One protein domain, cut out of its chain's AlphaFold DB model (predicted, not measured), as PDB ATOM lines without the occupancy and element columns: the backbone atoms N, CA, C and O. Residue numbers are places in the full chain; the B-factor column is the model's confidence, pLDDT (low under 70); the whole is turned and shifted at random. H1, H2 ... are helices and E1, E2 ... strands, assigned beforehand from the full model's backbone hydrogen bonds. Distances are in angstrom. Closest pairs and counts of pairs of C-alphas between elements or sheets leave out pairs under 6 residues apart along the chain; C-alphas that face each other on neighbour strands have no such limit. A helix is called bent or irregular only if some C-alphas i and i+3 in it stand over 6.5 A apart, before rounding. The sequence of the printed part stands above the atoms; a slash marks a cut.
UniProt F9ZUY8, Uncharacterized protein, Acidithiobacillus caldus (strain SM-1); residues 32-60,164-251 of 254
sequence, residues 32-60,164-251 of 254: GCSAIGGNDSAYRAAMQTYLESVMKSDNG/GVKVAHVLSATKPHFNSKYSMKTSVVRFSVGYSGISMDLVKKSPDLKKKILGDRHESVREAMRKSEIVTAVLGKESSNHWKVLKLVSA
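Overview. This is residues 32 to 60 and 164 to 251 of the 254 residues of an uncharacterized protein of Acidithiobacillus caldus (strain SM-1) (UniProt F9ZUY8). A strongly twisted sheet, with E1, E3, E4 and E5 as its long strands, curls round one helix, H1. At one end of the sheet the chain leaves E3, makes a small head of three short helices, H2, H3 and H4, and comes back into E4; at the other end lies the little strand E2. The printed part has 117 residues, with four named helices and five named strands in the order H1 E1 E2 E3 H2 H3 H4 E4 E5; the class is mixed, helices and strands. The sheet is branched, and its neighbour pairs are antiparallel. The whole is only just loose, close to compact, with a radius of gyration of the C-alphas of 16.4 A and spans of 50 by 35 by 23 A.

Arrangement. E3, residues 184 to 196, has three neighbours. E1, residues 164 to 174, and E2, residues 177 to 179, lie on one side of it, and E4, residues 229 to 237, lies on the other side. E1 pairs with E3 through N 166 and O 194, 2.9 A, within hydrogen-bond range. In the hairpin of E2 and E3, N 186 and O 177 are 2.8 A apart. Between E3 and E4, N 189 and O 233 are 2.8 A apart. E5, residues 243 to 251, forms a hairpin with E4, with N 236 and O 244 2.8 A apart. H1, residues 40 to 54, is on the sheet; its closest C-alphas to E5 are those of Ala 46 and Trp 243, 5.5 A, and to E1 those of Gln 48 and Val 167, 6.0 A. H4, residues 221 to 226, only grazes the sheet with residues 224 to 226. H4 touches H2, residues 200 to 205, at a shallow tilt of 31 degrees, opposite ways; the closest C-alphas are those of Val 203 and Val 221, 7.3 A. H3, residues 207 to 217, touches H4, with C-alphas of Leu 214 and Ala 224 6.1 A apart. H2 and H3 touch only at the corner, where the C-alphas of Val 203 and Lys 210 are 5.3 A apart. Every O i to N i+4 pair is within hydrogen-bond range in H1, H2 and H4; in H3 5 of 7 are.

Along the chain. H1 begins at C-alpha 40 (27.752, -46.007, 30.342) and is 21.1 A long. E3 is 33.5 A long, E1 27.3 A, E4 24.3 A and E5 20.2 A. E3 bends by 59 degrees at residue 190. H3 is irregular, with C-alphas 213 and 216 9.4 A apart. E5 ends at C-alpha 251 (38.843, -30.246, 30.509).

Size, cuts and confidence. The two C-alphas farthest apart are those of Ser 180 and Lys 205, 51.2 A. Residues 61 to 163 are not printed, and C-alphas 60 and 164 are 14.1 A apart across the cut. Of the links that are printed whole, none is long. Mean pLDDT of the printed part is 73.5; residues 32 to 39, 54 to 60 and 207 to 228 are among those under 70.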
ATOM      1  N   GLY A  32      22.250 -34.693  42.900       45.59
ATOM      2  CA  GLY A  32      21.905 -35.877  42.096       45.59
ATOM      3  C   GLY A  32      23.043 -36.669  41.459       45.59
ATOM      4  O   GLY A  32      22.837 -37.244  40.385       45.59
ATOM      5  N   CYS A  33      24.224 -36.728  42.080       42.94
ATOM      6  CA  CYS A  33      25.265 -37.679  41.678       42.94
ATOM      7  C   CYS A  33      24.820 -39.105  42.044       42.94
ATOM      8  O   CYS A  33      24.954 -39.522  43.190       42.94
ATOM      9  N   SER A  34      24.278 -39.868  41.093       46.66
ATOM     10  CA  SER A  34      24.165 -41.319  41.259       46.66
ATOM     11  C   SER A  34      25.501 -41.961  40.904       46.66
ATOM     12  O   SER A  34      25.980 -41.783  39.783       46.66
ATOM     13  N   ALA A  35      26.076 -42.735  41.830       45.34
ATOM     14  CA  ALA A  35      27.033 -43.769  41.460       45.34
ATOM     15  C   ALA A  35      26.382 -44.661  40.388       45.34
ATOM     16  O   ALA A  35      25.196 -44.992  40.468       45.34
ATOM     17  N   ILE A  36      27.135 -44.917  39.326       48.84
ATOM     18  CA  ILE A  36      26.646 -45.388  38.034       48.84
ATOM     19  C   ILE A  36      25.991 -46.769  38.168       48.84
ATOM     20  O   ILE A  36      26.636 -47.739  38.552       48.84
ATOM     21  N   GLY A  37      24.720 -46.856  37.771       45.59
ATOM     22  CA  GLY A  37      24.017 -48.103  37.490       45.59
ATOM     23  C   GLY A  37      23.337 -48.012  36.123       45.59
ATOM     24  O   GLY A  37      22.276 -47.408  36.002       45.59
ATOM     25  N   GLY A  38      23.961 -48.593  35.090       50.53
ATOM     26  CA  GLY A  38      23.227 -49.149  33.946       50.53
ATOM     27  C   GLY A  38      23.295 -48.482  32.564       50.53
ATOM     28  O   GLY A  38      22.599 -48.980  31.690       50.53
ATOM     29  N   ASN A  39      24.068 -47.416  32.287       60.22
ATOM     30  CA  ASN A  39      24.024 -46.819  30.929       60.22
ATOM     31  C   ASN A  39      25.295 -46.115  30.406       60.22
ATOM     32  O   ASN A  39      25.220 -45.175  29.610       60.22
ATOM     33  N   ASP A  40      26.479 -46.586  30.801       75.75
ATOM     34  CA  ASP A  40      27.752 -46.007  30.342       75.75
ATOM     35  C   ASP A  40      27.991 -46.147  28.837       75.75
ATOM     36  O   ASP A  40      28.670 -45.308  28.245       75.75
ATOM     37  N   SER A  41      27.449 -47.188  28.199       81.44
ATOM     38  CA  SER A  41      27.648 -47.447  26.769       81.44
ATOM     39  C   SER A  41      27.011 -46.367  25.895       81.44
ATOM     40  O   SER A  41      27.662 -45.880  24.972       81.44
ATOM     41  N   ALA A  42      25.790 -45.932  26.217       83.88
ATOM     42  CA  ALA A  42      25.084 -44.895  25.467       83.88
ATOM     43  C   ALA A  42      25.763 -43.523  25.609       83.88
ATOM     44  O   ALA A  42      25.951 -42.814  24.620       83.88
ATOM     45  N   TYR A  43      26.199 -43.164  26.824       86.88
ATOM     46  CA  TYR A  43      26.965 -41.936  27.046       86.88
ATOM     47  C   TYR A  43      28.310 -41.980  26.325       86.88
ATOM     48  O   TYR A  43      28.673 -41.025  25.636       86.88
ATOM     49  N   ARG A  44      29.037 -43.097  26.442       86.81
ATOM     50  CA  ARG A  44      30.316 -43.302  25.758       86.81
ATOM     51  C   ARG A  44      30.159 -43.182  24.246       86.81
ATOM     52  O   ARG A  44      30.954 -42.474  23.638       86.81
ATOM     53  N   ALA A  45      29.135 -43.807  23.666       86.81
ATOM     54  CA  ALA A  45      28.844 -43.734  22.239       86.81
ATOM     55  C   ALA A  45      28.562 -42.293  21.792       86.81
ATOM     56  O   ALA A  45      29.223 -41.803  20.885       86.81
ATOM     57  N   ALA A  46      27.670 -41.577  22.483       87.19
ATOM     58  CA  ALA A  46      27.345 -40.186  22.165       87.19
ATOM     59  C   ALA A  46      28.577 -39.266  22.176       87.19
ATOM     60  O   ALA A  46      28.770 -38.444  21.280       87.19
ATOM     61  N   MET A  47      29.428 -39.416  23.193       86.81
ATOM     62  CA  MET A  47      30.654 -38.633  23.325       86.81
ATOM     63  C   MET A  47      31.698 -39.036  22.281       86.81
ATOM     64  O   MET A  47      32.340 -38.160  21.712       86.81
ATOM     65  N   GLN A  48      31.835 -40.330  21.986       84.12
ATOM     66  CA  GLN A  48      32.737 -40.828  20.949       84.12
ATOM     67  C   GLN A  48      32.330 -40.306  19.565       84.12
ATOM     68  O   GLN A  48      33.162 -39.741  18.863       84.12
ATOM     69  N   THR A  49      31.047 -40.400  19.209       82.50
ATOM     70  CA  THR A  49      30.513 -39.870  17.947       82.50
ATOM     71  C   THR A  49      30.720 -38.362  17.831       82.50
ATOM     72  O   THR A  49      31.058 -37.869  16.758       82.50
ATOM     73  N   TYR A  50      30.551 -37.614  18.925       81.06
ATOM     74  CA  TYR A  50      30.822 -36.177  18.928       81.06
ATOM     75  C   TYR A  50      32.312 -35.856  18.766       81.06
ATOM     76  O   TYR A  50      32.662 -34.965  17.995       81.06
ATOM     77  N   LEU A  51      33.199 -36.575  19.463       75.31
ATOM     78  CA  LEU A  51      34.642 -36.419  19.276       75.31
ATOM     79  C   LEU A  51      35.013 -36.694  17.821       75.31
ATOM     80  O   LEU A  51      35.704 -35.893  17.209       75.31
ATOM     81  N   GLU A  52      34.489 -37.760  17.226       73.31
ATOM     82  CA  GLU A  52      34.702 -38.064  15.813       73.31
ATOM     83  C   GLU A  52      34.144 -36.983  14.880       73.31
ATOM     84  O   GLU A  52      34.795 -36.671  13.888       73.31
ATOM     85  N   SER A  53      32.981 -36.390  15.173       70.38
ATOM     86  CA  SER A  53      32.364 -35.378  14.304       70.38
ATOM     87  C   SER A  53      33.079 -34.030  14.348       70.38
ATOM     88  O   SER A  53      33.366 -33.470  13.294       70.38
ATOM     89  N   VAL A  54      33.427 -33.534  15.538       63.12
ATOM     90  CA  VAL A  54      34.218 -32.299  15.700       63.12
ATOM     91  C   VAL A  54      35.611 -32.470  15.110       63.12
ATOM     92  O   VAL A  54      36.213 -31.517  14.624       63.12
ATOM     93  N   MET A  55      36.119 -33.697  15.141       59.47
ATOM     94  CA  MET A  55      37.434 -34.033  14.638       59.47
ATOM     95  C   MET A  55      37.384 -34.586  13.212       59.47
ATOM     96  O   MET A  55      38.379 -35.127  12.765       59.47
ATOM     97  N   LYS A  56      36.303 -34.469  12.438       56.28
ATOM     98  CA  LYS A  56      36.384 -34.726  10.987       56.28
ATOM     99  C   LYS A  56      37.039 -33.523  10.306       56.28
ATOM    100  O   LYS A  56      36.616 -32.393  10.517       56.28
ATOM    101  N   SER A  57      38.098 -33.745   9.521       51.28
ATOM    102  CA  SER A  57      38.582 -32.725   8.581       51.28
ATOM    103  C   SER A  57      37.782 -32.781   7.283       51.28
ATOM    104  O   SER A  57      37.199 -33.820   6.962       51.28
ATOM    105  N   ASP A  58      37.833 -31.694   6.512       43.38
ATOM    106  CA  ASP A  58      37.208 -31.584   5.186       43.38
ATOM    107  C   ASP A  58      37.660 -32.681   4.196       43.38
ATOM    108  O   ASP A  58      36.986 -32.923   3.201       43.38
ATOM    109  N   ASN A  59      38.740 -33.421   4.496       45.97
ATOM    110  CA  ASN A  59      39.326 -34.429   3.602       45.97
ATOM    111  C   ASN A  59      39.173 -35.869   4.128       45.97
ATOM    112  O   ASN A  59      40.007 -36.733   3.859       45.97
ATOM    113  N   GLY A  60      38.134 -36.142   4.926       47.69
ATOM    114  CA  GLY A  60      37.713 -37.508   5.276       47.69
ATOM    115  C   GLY A  60      38.613 -38.263   6.263       47.69
ATOM    116  O   GLY A  60      38.298 -39.394   6.628       47.69
ATOM    117  N   GLY A 164      44.080 -42.427  17.484       73.19
ATOM    118  CA  GLY A 164      42.787 -41.810  17.762       73.19
ATOM    119  C   GLY A 164      42.584 -41.426  19.225       73.19
ATOM    120  O   GLY A 164      43.125 -42.053  20.138       73.19
ATOM    121  N   VAL A 165      41.752 -40.414  19.434       72.69
ATOM    122  CA  VAL A 165      41.179 -39.993  20.706       72.69
ATOM    123  C   VAL A 165      39.932 -40.827  20.956       72.69
ATOM    124  O   VAL A 165      39.076 -40.957  20.077       72.69
ATOM    125  N   LYS A 166      39.827 -41.394  22.154       77.12
ATOM    126  CA  LYS A 166      38.669 -42.183  22.563       77.12
ATOM    127  C   LYS A 166      38.202 -41.821  23.958       77.12
ATOM    128  O   LYS A 166      38.998 -41.432  24.815       77.12
ATOM    129  N   VAL A 167      36.920 -42.046  24.217       82.25
ATOM    130  CA  VAL A 167      36.397 -42.045  25.586       82.25
ATOM    131  C   VAL A 167      36.888 -43.305  26.300       82.25
ATOM    132  O   VAL A 167      36.455 -44.421  25.998       82.25
ATOM    133  N   ALA A 168      37.806 -43.135  27.249       80.00
ATOM    134  CA  ALA A 168      38.385 -44.235  28.010       80.00
ATOM    135  C   ALA A 168      37.392 -44.751  29.062       80.00
ATOM    136  O   ALA A 168      37.037 -45.936  29.054       80.00
ATOM    137  N   HIS A 169      36.880 -43.850  29.907       82.44
ATOM    138  CA  HIS A 169      35.932 -44.176  30.974       82.44
ATOM    139  C   HIS A 169      34.906 -43.065  31.183       82.44
ATOM    140  O   HIS A 169      35.250 -41.885  31.154       82.44
ATOM    141  N   VAL A 170      33.662 -43.446  31.473       85.56
ATOM    142  CA  VAL A 170      32.689 -42.548  32.104       85.56
ATOM    143  C   VAL A 170      32.991 -42.565  33.599       85.56
ATOM    144  O   VAL A 170      33.056 -43.630  34.199       85.56
ATOM    145  N   LEU A 171      33.252 -41.397  34.178       84.44
ATOM    146  CA  LEU A 171      33.625 -41.266  35.589       84.44
ATOM    147  C   LEU A 171      32.398 -41.025  36.467       84.44
ATOM    148  O   LEU A 171      32.315 -41.525  37.582       84.44
ATOM    149  N   SER A 172      31.446 -40.235  35.973       86.25
ATOM    150  CA  SER A 172      30.192 -39.954  36.669       86.25
ATOM    151  C   SER A 172      29.157 -39.396  35.702       86.25
ATOM    152  O   SER A 172      29.523 -38.672  34.774       86.25
ATOM    153  N   ALA A 173      27.877 -39.624  35.982       85.12
ATOM    154  CA  ALA A 173      26.769 -38.988  35.279       85.12
ATOM    155  C   ALA A 173      25.680 -38.557  36.271       85.12
ATOM    156  O   ALA A 173      25.355 -39.292  37.206       85.12
ATOM    157  N   THR A 174      25.095 -37.375  36.076       86.19
ATOM    158  CA  THR A 174      23.906 -36.967  36.841       86.19
ATOM    159  C   THR A 174      22.675 -37.708  36.333       86.19
ATOM    160  O   THR A 174      22.568 -38.001  35.136       86.19
ATOM    161  N   LYS A 175      21.679 -37.919  37.201       83.88
ATOM    162  CA  LYS A 175      20.384 -38.454  36.755       83.88
ATOM    163  C   LYS A 175      19.768 -37.564  35.657       83.88
ATOM    164  O   LYS A 175      19.850 -36.333  35.760       83.88
ATOM    165  N   PRO A 176      19.149 -38.159  34.618       86.81
ATOM    166  CA  PRO A 176      18.443 -37.401  33.595       86.81
ATOM    167  C   PRO A 176      17.332 -36.538  34.200       86.81
ATOM    168  O   PRO A 176      16.421 -37.067  34.833       86.81
ATOM    169  N   HIS A 177      17.370 -35.232  33.964       85.00
ATOM    170  CA  HIS A 177      16.349 -34.286  34.421       85.00
ATOM    171  C   HIS A 177      15.983 -33.325  33.295       85.00
ATOM    172  O   HIS A 177      16.777 -33.099  32.385       85.00
ATOM    173  N   PHE A 178      14.765 -32.788  33.311       89.44
ATOM    174  CA  PHE A 178      14.367 -31.811  32.302       89.44
ATOM    175  C   PHE A 178      15.129 -30.500  32.508       89.44
ATOM    176  O   PHE A 178      15.228 -30.005  33.628       89.44
ATOM    177  N   ASN A 179      15.660 -29.944  31.424       88.31
ATOM    178  CA  ASN A 179      16.376 -28.682  31.428       88.31
ATOM    179  C   ASN A 179      15.682 -27.707  30.476       88.31
ATOM    180  O   ASN A 179      15.713 -27.896  29.258       88.31
ATOM    181  N   SER A 180      15.078 -26.659  31.039       88.88
ATOM    182  CA  SER A 180      14.295 -25.667  30.293       88.88
ATOM    183  C   SER A 180      15.113 -24.912  29.246       88.88
ATOM    184  O   SER A 180      14.578 -24.571  28.200       88.88
ATOM    185  N   LYS A 181      16.421 -24.718  29.461       90.62
ATOM    186  CA  LYS A 181      17.304 -24.056  28.486       90.62
ATOM    187  C   LYS A 181      17.416 -24.831  27.172       90.62
ATOM    188  O   LYS A 181      17.596 -24.226  26.121       90.62
ATOM    189  N   TYR A 182      17.374 -26.159  27.244       86.81
ATOM    190  CA  TYR A 182      17.524 -27.042  26.083       86.81
ATOM    191  C   TYR A 182      16.201 -27.687  25.656       86.81
ATOM    192  O   TYR A 182      16.188 -28.452  24.695       86.81
ATOM    193  N   SER A 183      15.112 -27.417  26.383       91.69
ATOM    194  CA  SER A 183      13.787 -28.009  26.175       91.69
ATOM    195  C   SER A 183      13.803 -29.543  26.079       91.69
ATOM    196  O   SER A 183      13.057 -30.133  25.302       91.69
ATOM    197  N   MET A 184      14.668 -30.212  26.852       91.06
ATOM    198  CA  MET A 184      14.805 -31.675  26.840       91.06
ATOM    199  C   MET A 184      15.384 -32.228  28.144       91.06
ATOM    200  O   MET A 184      15.884 -31.482  28.989       91.06
ATOM    201  N   LYS A 185      15.344 -33.558  28.308       90.38
ATOM    202  CA  LYS A 185      16.051 -34.230  29.407       90.38
ATOM    203  C   LYS A 185      17.557 -34.177  29.163       90.38
ATOM    204  O   LYS A 185      18.014 -34.597  28.103       90.38
ATOM    205  N   THR A 186      18.321 -33.714  30.145       90.12
ATOM    206  CA  THR A 186      19.780 -33.640  30.073       90.12
ATOM    207  C   THR A 186      20.454 -34.409  31.204       90.12
ATOM    208  O   THR A 186      19.856 -34.697  32.242       90.12
ATOM    209  N   SER A 187      21.712 -34.777  30.976       88.44
ATOM    210  CA  SER A 187      22.609 -35.359  31.973       88.44
ATOM    211  C   SER A 187      23.982 -34.706  31.844       88.44
ATOM    212  O   SER A 187      24.462 -34.475  30.733       88.44
ATOM    213  N   VAL A 188      24.603 -34.376  32.971       88.69
ATOM    214  CA  VAL A 188      25.989 -33.917  33.015       88.69
ATOM    215  C   VAL A 188      26.873 -35.135  33.216       88.69
ATOM    216  O   VAL A 188      26.739 -35.840  34.215       88.69
ATOM    217  N   VAL A 189      27.777 -35.370  32.270       87.06
ATOM    218  CA  VAL A 189      28.675 -36.522  32.253       87.06
ATOM    219  C   VAL A 189      30.113 -36.042  32.375       87.06
ATOM    220  O   VAL A 189      30.562 -35.189  31.611       87.06
ATOM    221  N   ARG A 190      30.843 -36.609  33.335       87.06
ATOM    222  CA  ARG A 190      32.300 -36.486  33.432       87.06
ATOM    223  C   ARG A 190      32.908 -37.760  32.883       87.06
ATOM    224  O   ARG A 190      32.522 -38.855  33.290       87.06
ATOM    225  N   PHE A 191      33.855 -37.622  31.977       81.44
ATOM    226  CA  PHE A 191      34.501 -38.741  31.317       81.44
ATOM    227  C   PHE A 191      35.977 -38.454  31.121       81.44
ATOM    228  O   PHE A 191      36.411 -37.306  31.091       81.44
ATOM    229  N   SER A 192      36.742 -39.525  31.013       81.31
ATOM    230  CA  SER A 192      38.158 -39.475  30.729       81.31
ATOM    231  C   SER A 192      38.390 -39.757  29.249       81.31
ATOM    232  O   SER A 192      37.798 -40.672  28.664       81.31
ATOM    233  N   VAL A 193      39.241 -38.948  28.638       76.75
ATOM    234  CA  VAL A 193      39.662 -39.086  27.250       76.75
ATOM    235  C   VAL A 193      41.066 -39.668  27.228       76.75
ATOM    236  O   VAL A 193      41.926 -39.246  27.993       76.75
ATOM    237  N   GLY A 194      41.294 -40.656  26.370       72.25
ATOM    238  CA  GLY A 194      42.599 -41.280  26.193       72.25
ATOM    239  C   GLY A 194      42.998 -41.356  24.728       72.25
ATOM    240  O   GLY A 194      42.154 -41.327  23.829       72.25
ATOM    241  N   TYR A 195      44.297 -41.509  24.496       73.06
ATOM    242  CA  TYR A 195      44.854 -41.739  23.171       73.06
ATOM    243  C   TYR A 195      45.046 -43.234  22.911       73.06
ATOM    244  O   TYR A 195      45.353 -44.017  23.811       73.06
ATOM    245  N   SER A 196      44.847 -43.653  21.669       69.56
ATOM    246  CA  SER A 196      44.975 -45.043  21.236       69.56
ATOM    247  C   SER A 196      45.666 -45.134  19.882       69.56
ATOM    248  O   SER A 196      45.671 -44.168  19.124       69.56
ATOM    249  N   GLY A 197      46.270 -46.288  19.587       67.38
ATOM    250  CA  GLY A 197      46.933 -46.526  18.301       67.38
ATOM    251  C   GLY A 197      48.223 -45.723  18.083       67.38
ATOM    252  O   GLY A 197      48.613 -45.518  16.941       67.38
ATOM    253  N   ILE A 198      48.882 -45.268  19.157       69.81
ATOM    254  CA  ILE A 198      50.189 -44.595  19.096       69.81
ATOM    255  C   ILE A 198      51.243 -45.498  19.737       69.81
ATOM    256  O   ILE A 198      51.100 -45.889  20.896       69.81
ATOM    257  N   SER A 199      52.316 -45.799  19.007       70.38
ATOM    258  CA  SER A 199      53.480 -46.492  19.566       70.38
ATOM    259  C   SER A 199      54.333 -45.538  20.408       70.38
ATOM    260  O   SER A 199      54.698 -44.455  19.954       70.38
ATOM    261  N   MET A 200      54.713 -45.961  21.618       69.12
ATOM    262  CA  MET A 200      55.630 -45.213  22.492       69.12
ATOM    263  C   MET A 200      56.971 -44.907  21.816       69.12
ATOM    264  O   MET A 200      57.550 -43.844  22.045       69.12
ATOM    265  N   ASP A 201      57.465 -45.823  20.986       69.25
ATOM    266  CA  ASP A 201      58.745 -45.656  20.297       69.25
ATOM    267  C   ASP A 201      58.659 -44.602  19.197       69.25
ATOM    268  O   ASP A 201      59.604 -43.841  18.992       69.25
ATOM    269  N   LEU A 202      57.492 -44.481  18.562       73.19
ATOM    270  CA  LEU A 202      57.217 -43.432  17.588       73.19
ATOM    271  C   LEU A 202      57.217 -42.047  18.252       73.19
ATOM    272  O   LEU A 202      57.812 -41.109  17.728       73.19
ATOM    273  N   VAL A 203      56.625 -41.923  19.445       73.38
ATOM    274  CA  VAL A 203      56.623 -40.656  20.195       73.38
ATOM    275  C   VAL A 203      58.021 -40.277  20.683       73.38
ATOM    276  O   VAL A 203      58.373 -39.102  20.682       73.38
ATOM    277  N   LYS A 204      58.849 -41.250  21.086       71.25
ATOM    278  CA  LYS A 204      60.245 -40.981  21.473       71.25
ATOM    279  C   LYS A 204      61.074 -40.460  20.299       71.25
ATOM    280  O   LYS A 204      61.912 -39.588  20.505       71.25
ATOM    281  N   LYS A 205      60.855 -41.010  19.102       70.88
ATOM    282  CA  LYS A 205      61.635 -40.704  17.895       70.88
ATOM    283  C   LYS A 205      61.156 -39.457  17.148       70.88
ATOM    284  O   LYS A 205      61.929 -38.917  16.369       70.88
ATOM    285  N   SER A 206      59.927 -38.987  17.383       70.94
ATOM    286  CA  SER A 206      59.384 -37.809  16.700       70.94
ATOM    287  C   SER A 206      59.086 -36.648  17.664       70.94
ATOM    288  O   SER A 206      58.106 -36.704  18.418       70.94
ATOM    289  N   PRO A 207      59.887 -35.563  17.626       68.69
ATOM    290  CA  PRO A 207      59.667 -34.363  18.435       68.69
ATOM    291  C   PRO A 207      58.289 -33.730  18.228       68.69
ATOM    292  O   PRO A 207      57.687 -33.260  19.193       68.69
ATOM    293  N   ASP A 208      57.756 -33.770  17.006       68.38
ATOM    294  CA  ASP A 208      56.446 -33.198  16.677       68.38
ATOM    295  C   ASP A 208      55.308 -33.948  17.373       68.38
ATOM    296  O   ASP A 208      54.405 -33.331  17.945       68.38
ATOM    297  N   LEU A 209      55.369 -35.285  17.405       68.06
ATOM    298  CA  LEU A 209      54.408 -36.094  18.160       68.06
ATOM    299  C   LEU A 209      54.562 -35.890  19.651       68.06
ATOM    300  O   LEU A 209      53.564 -35.757  20.355       68.06
ATOM    301  N   LYS A 210      55.808 -35.853  20.125       69.69
ATOM    302  CA  LYS A 210      56.105 -35.596  21.526       69.69
ATOM    303  C   LYS A 210      55.510 -34.257  21.959       69.69
ATOM    304  O   LYS A 210      54.818 -34.224  22.967       69.69
ATOM    305  N   LYS A 211      55.690 -33.190  21.179       68.19
ATOM    306  CA  LYS A 211      55.089 -31.874  21.433       68.19
ATOM    307  C   LYS A 211      53.562 -31.909  21.349       68.19
ATOM    308  O   LYS A 211      52.899 -31.319  22.196       68.19
ATOM    309  N   LYS A 212      52.988 -32.621  20.373       67.12
ATOM    310  CA  LYS A 212      51.528 -32.761  20.233       67.12
ATOM    311  C   LYS A 212      50.892 -33.512  21.412       67.12
ATOM    312  O   LYS A 212      49.777 -33.174  21.790       67.12
ATOM    313  N   ILE A 213      51.582 -34.505  21.979       66.94
ATOM    314  CA  ILE A 213      51.087 -35.333  23.095       66.94
ATOM    315  C   ILE A 213      51.377 -34.695  24.459       66.94
ATOM    316  O   ILE A 213      50.529 -34.732  25.340       66.94
ATOM    317  N   LEU A 214      52.570 -34.131  24.654       63.91
ATOM    318  CA  LEU A 214      53.019 -33.589  25.943       63.91
ATOM    319  C   LEU A 214      52.719 -32.098  26.133       63.91
ATOM    320  O   LEU A 214      52.857 -31.579  27.242       63.91
ATOM    321  N   GLY A 215      52.400 -31.382  25.055       63.28
ATOM    322  CA  GLY A 215      52.446 -29.925  25.041       63.28
ATOM    323  C   GLY A 215      53.849 -29.377  25.348       63.28
ATOM    324  O   GLY A 215      54.856 -30.086  25.292       63.28
ATOM    325  N   ASP A 216      53.910 -28.094  25.707       54.22
ATOM    326  CA  ASP A 216      55.165 -27.378  25.990       54.22
ATOM    327  C   ASP A 216      55.719 -27.630  27.414       54.22
ATOM    328  O   ASP A 216      56.750 -27.075  27.780       54.22
ATOM    329  N   ARG A 217      55.043 -28.437  28.251       53.84
ATOM    330  CA  ARG A 217      55.361 -28.590  29.692       53.84
ATOM    331  C   ARG A 217      56.231 -29.798  30.060       53.84
ATOM    332  O   ARG A 217      56.518 -29.986  31.232       53.84
ATOM    333  N   HIS A 218      56.691 -30.567  29.075       52.47
ATOM    334  CA  HIS A 218      57.707 -31.623  29.223       52.47
ATOM    335  C   HIS A 218      57.551 -32.557  30.451       52.47
ATOM    336  O   HIS A 218      58.472 -32.701  31.248       52.47
ATOM    337  N   GLU A 219      56.426 -33.272  30.560       60.16
ATOM    338  CA  GLU A 219      56.332 -34.495  31.385       60.16
ATOM    339  C   GLU A 219      56.764 -35.746  30.587       60.16
ATOM    340  O   GLU A 219      57.038 -35.676  29.387       60.16
ATOM    341  N   SER A 220      56.859 -36.925  31.213       64.19
ATOM    342  CA  SER A 220      57.233 -38.148  30.484       64.19
ATOM    343  C   SER A 220      56.119 -38.616  29.525       64.19
ATOM    344  O   SER A 220      54.937 -38.591  29.857       64.19
ATOM    345  N   VAL A 221      56.481 -39.121  28.335       59.78
ATOM    346  CA  VAL A 221      55.517 -39.633  27.324       59.78
ATOM    347  C   VAL A 221      54.597 -40.711  27.896       59.78
ATOM    348  O   VAL A 221      53.405 -40.744  27.605       59.78
ATOM    349  N   ARG A 222      55.150 -41.591  28.736       62.38
ATOM    350  CA  ARG A 222      54.402 -42.692  29.350       62.38
ATOM    351  C   ARG A 222      53.341 -42.171  30.312       62.38
ATOM    352  O   ARG A 222      52.278 -42.770  30.423       62.38
ATOM    353  N   GLU A 223      53.641 -41.085  31.008       59.62
ATOM    354  CA  GLU A 223      52.730 -40.447  31.944       59.62
ATOM    355  C   GLU A 223      51.648 -39.658  31.214       59.62
ATOM    356  O   GLU A 223      50.484 -39.836  31.534       59.62
ATOM    357  N   ALA A 224      51.975 -38.918  30.155       58.59
ATOM    358  CA  ALA A 224      50.967 -38.230  29.345       58.59
ATOM    359  C   ALA A 224      50.030 -39.185  28.592       58.59
ATOM    360  O   ALA A 224      48.837 -38.931  28.492       58.59
ATOM    361  N   MET A 225      50.532 -40.330  28.115       58.56
ATOM    362  CA  MET A 225      49.669 -41.372  27.542       58.56
ATOM    363  C   MET A 225      48.808 -42.084  28.600       58.56
ATOM    364  O   MET A 225      47.807 -42.706  28.245       58.56
ATOM    365  N   ARG A 226      49.181 -42.005  29.886       55.78
ATOM    366  CA  ARG A 226      48.393 -42.512  31.024       55.78
ATOM    367  C   ARG A 226      47.442 -41.464  31.606       55.78
ATOM    368  O   ARG A 226      46.400 -41.847  32.132       55.78
ATOM    369  N   LYS A 227      47.783 -40.175  31.529       56.19
ATOM    370  CA  LYS A 227      46.961 -39.059  31.996       56.19
ATOM    371  C   LYS A 227      45.799 -38.894  31.034       56.19
ATOM    372  O   LYS A 227      45.899 -38.288  29.975       56.19
ATOM    373  N   SER A 228      44.682 -39.493  31.413       63.81
ATOM    374  CA  SER A 228      43.433 -39.294  30.714       63.81
ATOM    375  C   SER A 228      42.867 -37.923  31.079       63.81
ATOM    376  O   SER A 228      42.616 -37.662  32.258       63.81
ATOM    377  N   GLU A 229      42.663 -37.049  30.099       70.56
ATOM    378  CA  GLU A 229      42.060 -35.741  30.356       70.56
ATOM    379  C   GLU A 229      40.613 -35.918  30.807       70.56
ATOM    380  O   GLU A 229      39.839 -36.645  30.177       70.56
ATOM    381  N   ILE A 230      40.233 -35.258  31.903       78.00
ATOM    382  CA  ILE A 230      38.867 -35.333  32.411       78.00
ATOM    383  C   ILE A 230      38.055 -34.219  31.776       78.00
ATOM    384  O   ILE A 230      38.233 -33.043  32.098       78.00
ATOM    385  N   VAL A 231      37.115 -34.605  30.926       80.25
ATOM    386  CA  VAL A 231      36.192 -33.714  30.237       80.25
ATOM    387  C   VAL A 231      34.815 -33.809  30.879       80.25
ATOM    388  O   VAL A 231      34.349 -34.881  31.266       80.25
ATOM    389  N   THR A 232      34.145 -32.667  30.999       85.19
ATOM    390  CA  THR A 232      32.736 -32.602  31.404       85.19
ATOM    391  C   THR A 232      31.875 -32.164  30.225       85.19
ATOM    392  O   THR A 232      32.139 -31.121  29.622       85.19
ATOM    393  N   ALA A 233      30.828 -32.929  29.925       85.75
ATOM    394  CA  ALA A 233      29.853 -32.636  28.882       85.75
ATOM    395  C   ALA A 233      28.427 -32.586  29.437       85.75
ATOM    396  O   ALA A 233      28.080 -33.285  30.385       85.75
ATOM    397  N   VAL A 234      27.585 -31.779  28.797       89.75
ATOM    398  CA  VAL A 234      26.130 -31.834  28.949       89.75
ATOM    399  C   VAL A 234      25.581 -32.630  27.776       89.75
ATOM    400  O   VAL A 234      25.755 -32.229  26.623       89.75
ATOM    401  N   LEU A 235      24.922 -33.746  28.068       90.12
ATOM    402  CA  LEU A 235      24.244 -34.580  27.086       90.12
ATOM    403  C   LEU A 235      22.741 -34.299  27.096       90.12
ATOM    404  O   LEU A 235      22.150 -34.138  28.162       90.12
ATOM    405  N   GLY A 236      22.127 -34.269  25.918       90.00
ATOM    406  CA  GLY A 236      20.684 -34.178  25.711       90.00
ATOM    407  C   GLY A 236      20.122 -35.509  25.230       90.00
ATOM    408  O   GLY A 236      20.698 -36.127  24.335       90.00
ATOM    409  N   LYS A 237      19.019 -35.959  25.827       89.25
ATOM    410  CA  LYS A 237      18.350 -37.211  25.467       89.25
ATOM    411  C   LYS A 237      17.454 -36.991  24.251       89.25
ATOM    412  O   LYS A 237      16.467 -36.265  24.353       89.25
ATOM    413  N   GLU A 238      17.767 -37.647  23.140       85.12
ATOM    414  CA  GLU A 238      16.938 -37.631  21.927       85.12
ATOM    415  C   GLU A 238      15.936 -38.789  21.916       85.12
ATOM    416  O   GLU A 238      14.780 -38.614  21.550       85.12
ATOM    417  N   SER A 239      16.352 -39.966  22.387       82.19
ATOM    418  CA  SER A 239      15.471 -41.122  22.594       82.19
ATOM    419  C   SER A 239      15.939 -41.954  23.791       82.19
ATOM    420  O   SER A 239      16.871 -41.566  24.495       82.19
ATOM    421  N   SER A 240      15.292 -43.089  24.076       73.75
ATOM    422  CA  SER A 240      15.667 -43.987  25.183       73.75
ATOM    423  C   SER A 240      17.163 -44.320  25.200       73.75
ATOM    424  O   SER A 240      17.759 -44.270  26.277       73.75
ATOM    425  N   ASN A 241      17.748 -44.538  24.017       77.38
ATOM    426  CA  ASN A 241      19.125 -45.004  23.830       77.38
ATOM    427  C   ASN A 241      20.017 -44.035  23.039       77.38
ATOM    428  O   ASN A 241      21.189 -44.333  22.830       77.38
ATOM    429  N   HIS A 242      19.496 -42.881  22.614       81.44
ATOM    430  CA  HIS A 242      20.263 -41.903  21.842       81.44
ATOM    431  C   HIS A 242      20.429 -40.610  22.627       81.44
ATOM    432  O   HIS A 242      19.457 -39.985  23.066       81.44
ATOM    433  N   TRP A 243      21.689 -40.225  22.790       89.94
ATOM    434  CA  TRP A 243      22.106 -39.005  23.458       89.94
ATOM    435  C   TRP A 243      22.978 -38.197  22.507       89.94
ATOM    436  O   TRP A 243      23.771 -38.764  21.761       89.94
ATOM    437  N   LYS A 244      22.876 -36.872  22.578       89.75
ATOM    438  CA  LYS A 244      23.765 -35.955  21.861       89.75
ATOM    439  C   LYS A 244      24.528 -35.061  22.817       89.75
ATOM    440  O   LYS A 244      24.007 -34.674  23.862       89.75
ATOM    441  N   VAL A 245      25.746 -34.687  22.447       88.06
ATOM    442  CA  VAL A 245      26.514 -33.681  23.186       88.06
ATOM    443  C   VAL A 245      25.943 -32.298  22.868       88.06
ATOM    444  O   VAL A 245      25.962 -31.861  21.723       88.06
ATOM    445  N   LEU A 246      25.429 -31.608  23.888       87.50
ATOM    446  CA  LEU A 246      24.901 -30.244  23.769       87.50
ATOM    447  C   LEU A 246      25.970 -29.190  24.062       87.50
ATOM    448  O   LEU A 246      25.931 -28.092  23.510       87.50
ATOM    449  N   LYS A 247      26.890 -29.491  24.987       85.94
ATOM    450  CA  LYS A 247      27.941 -28.562  25.419       85.94
ATOM    451  C   LYS A 247      29.120 -29.293  26.063       85.94
ATOM    452  O   LYS A 247      28.905 -30.200  26.863       85.94
ATOM    453  N   LEU A 248      30.340 -28.817  25.808       81.62
ATOM    454  CA  LEU A 248      31.533 -29.120  26.606       81.62
ATOM    455  C   LEU A 248      31.775 -28.002  27.632       81.62
ATOM    456  O   LEU A 248      31.664 -26.820  27.304       81.62
ATOM    457  N   VAL A 249      32.039 -28.368  28.888       72.38
ATOM    458  CA  VAL A 249      32.080 -27.418  30.016       72.38
ATOM    459  C   VAL A 249      33.505 -27.156  30.511       72.38
ATOM    460  O   VAL A 249      33.790 -26.034  30.909       72.38
ATOM    461  N   SER A 250      34.410 -28.139  30.471       64.12
ATOM    462  CA  SER A 250      35.842 -27.967  30.784       64.12
ATOM    463  C   SER A 250      36.570 -29.307  30.649       64.12
ATOM    464  O   SER A 250      36.003 -30.344  31.002       64.12
ATOM    465  N   ALA A 251      37.822 -29.260  30.181       51.31
ATOM    466  CA  ALA A 251      38.843 -30.246  30.509       51.31
ATOM    467  C   ALA A 251      39.669 -29.681  31.676       51.31
ATOM    468  O   ALA A 251      40.201 -28.573  31.560       51.31
TER     469      ALA A 251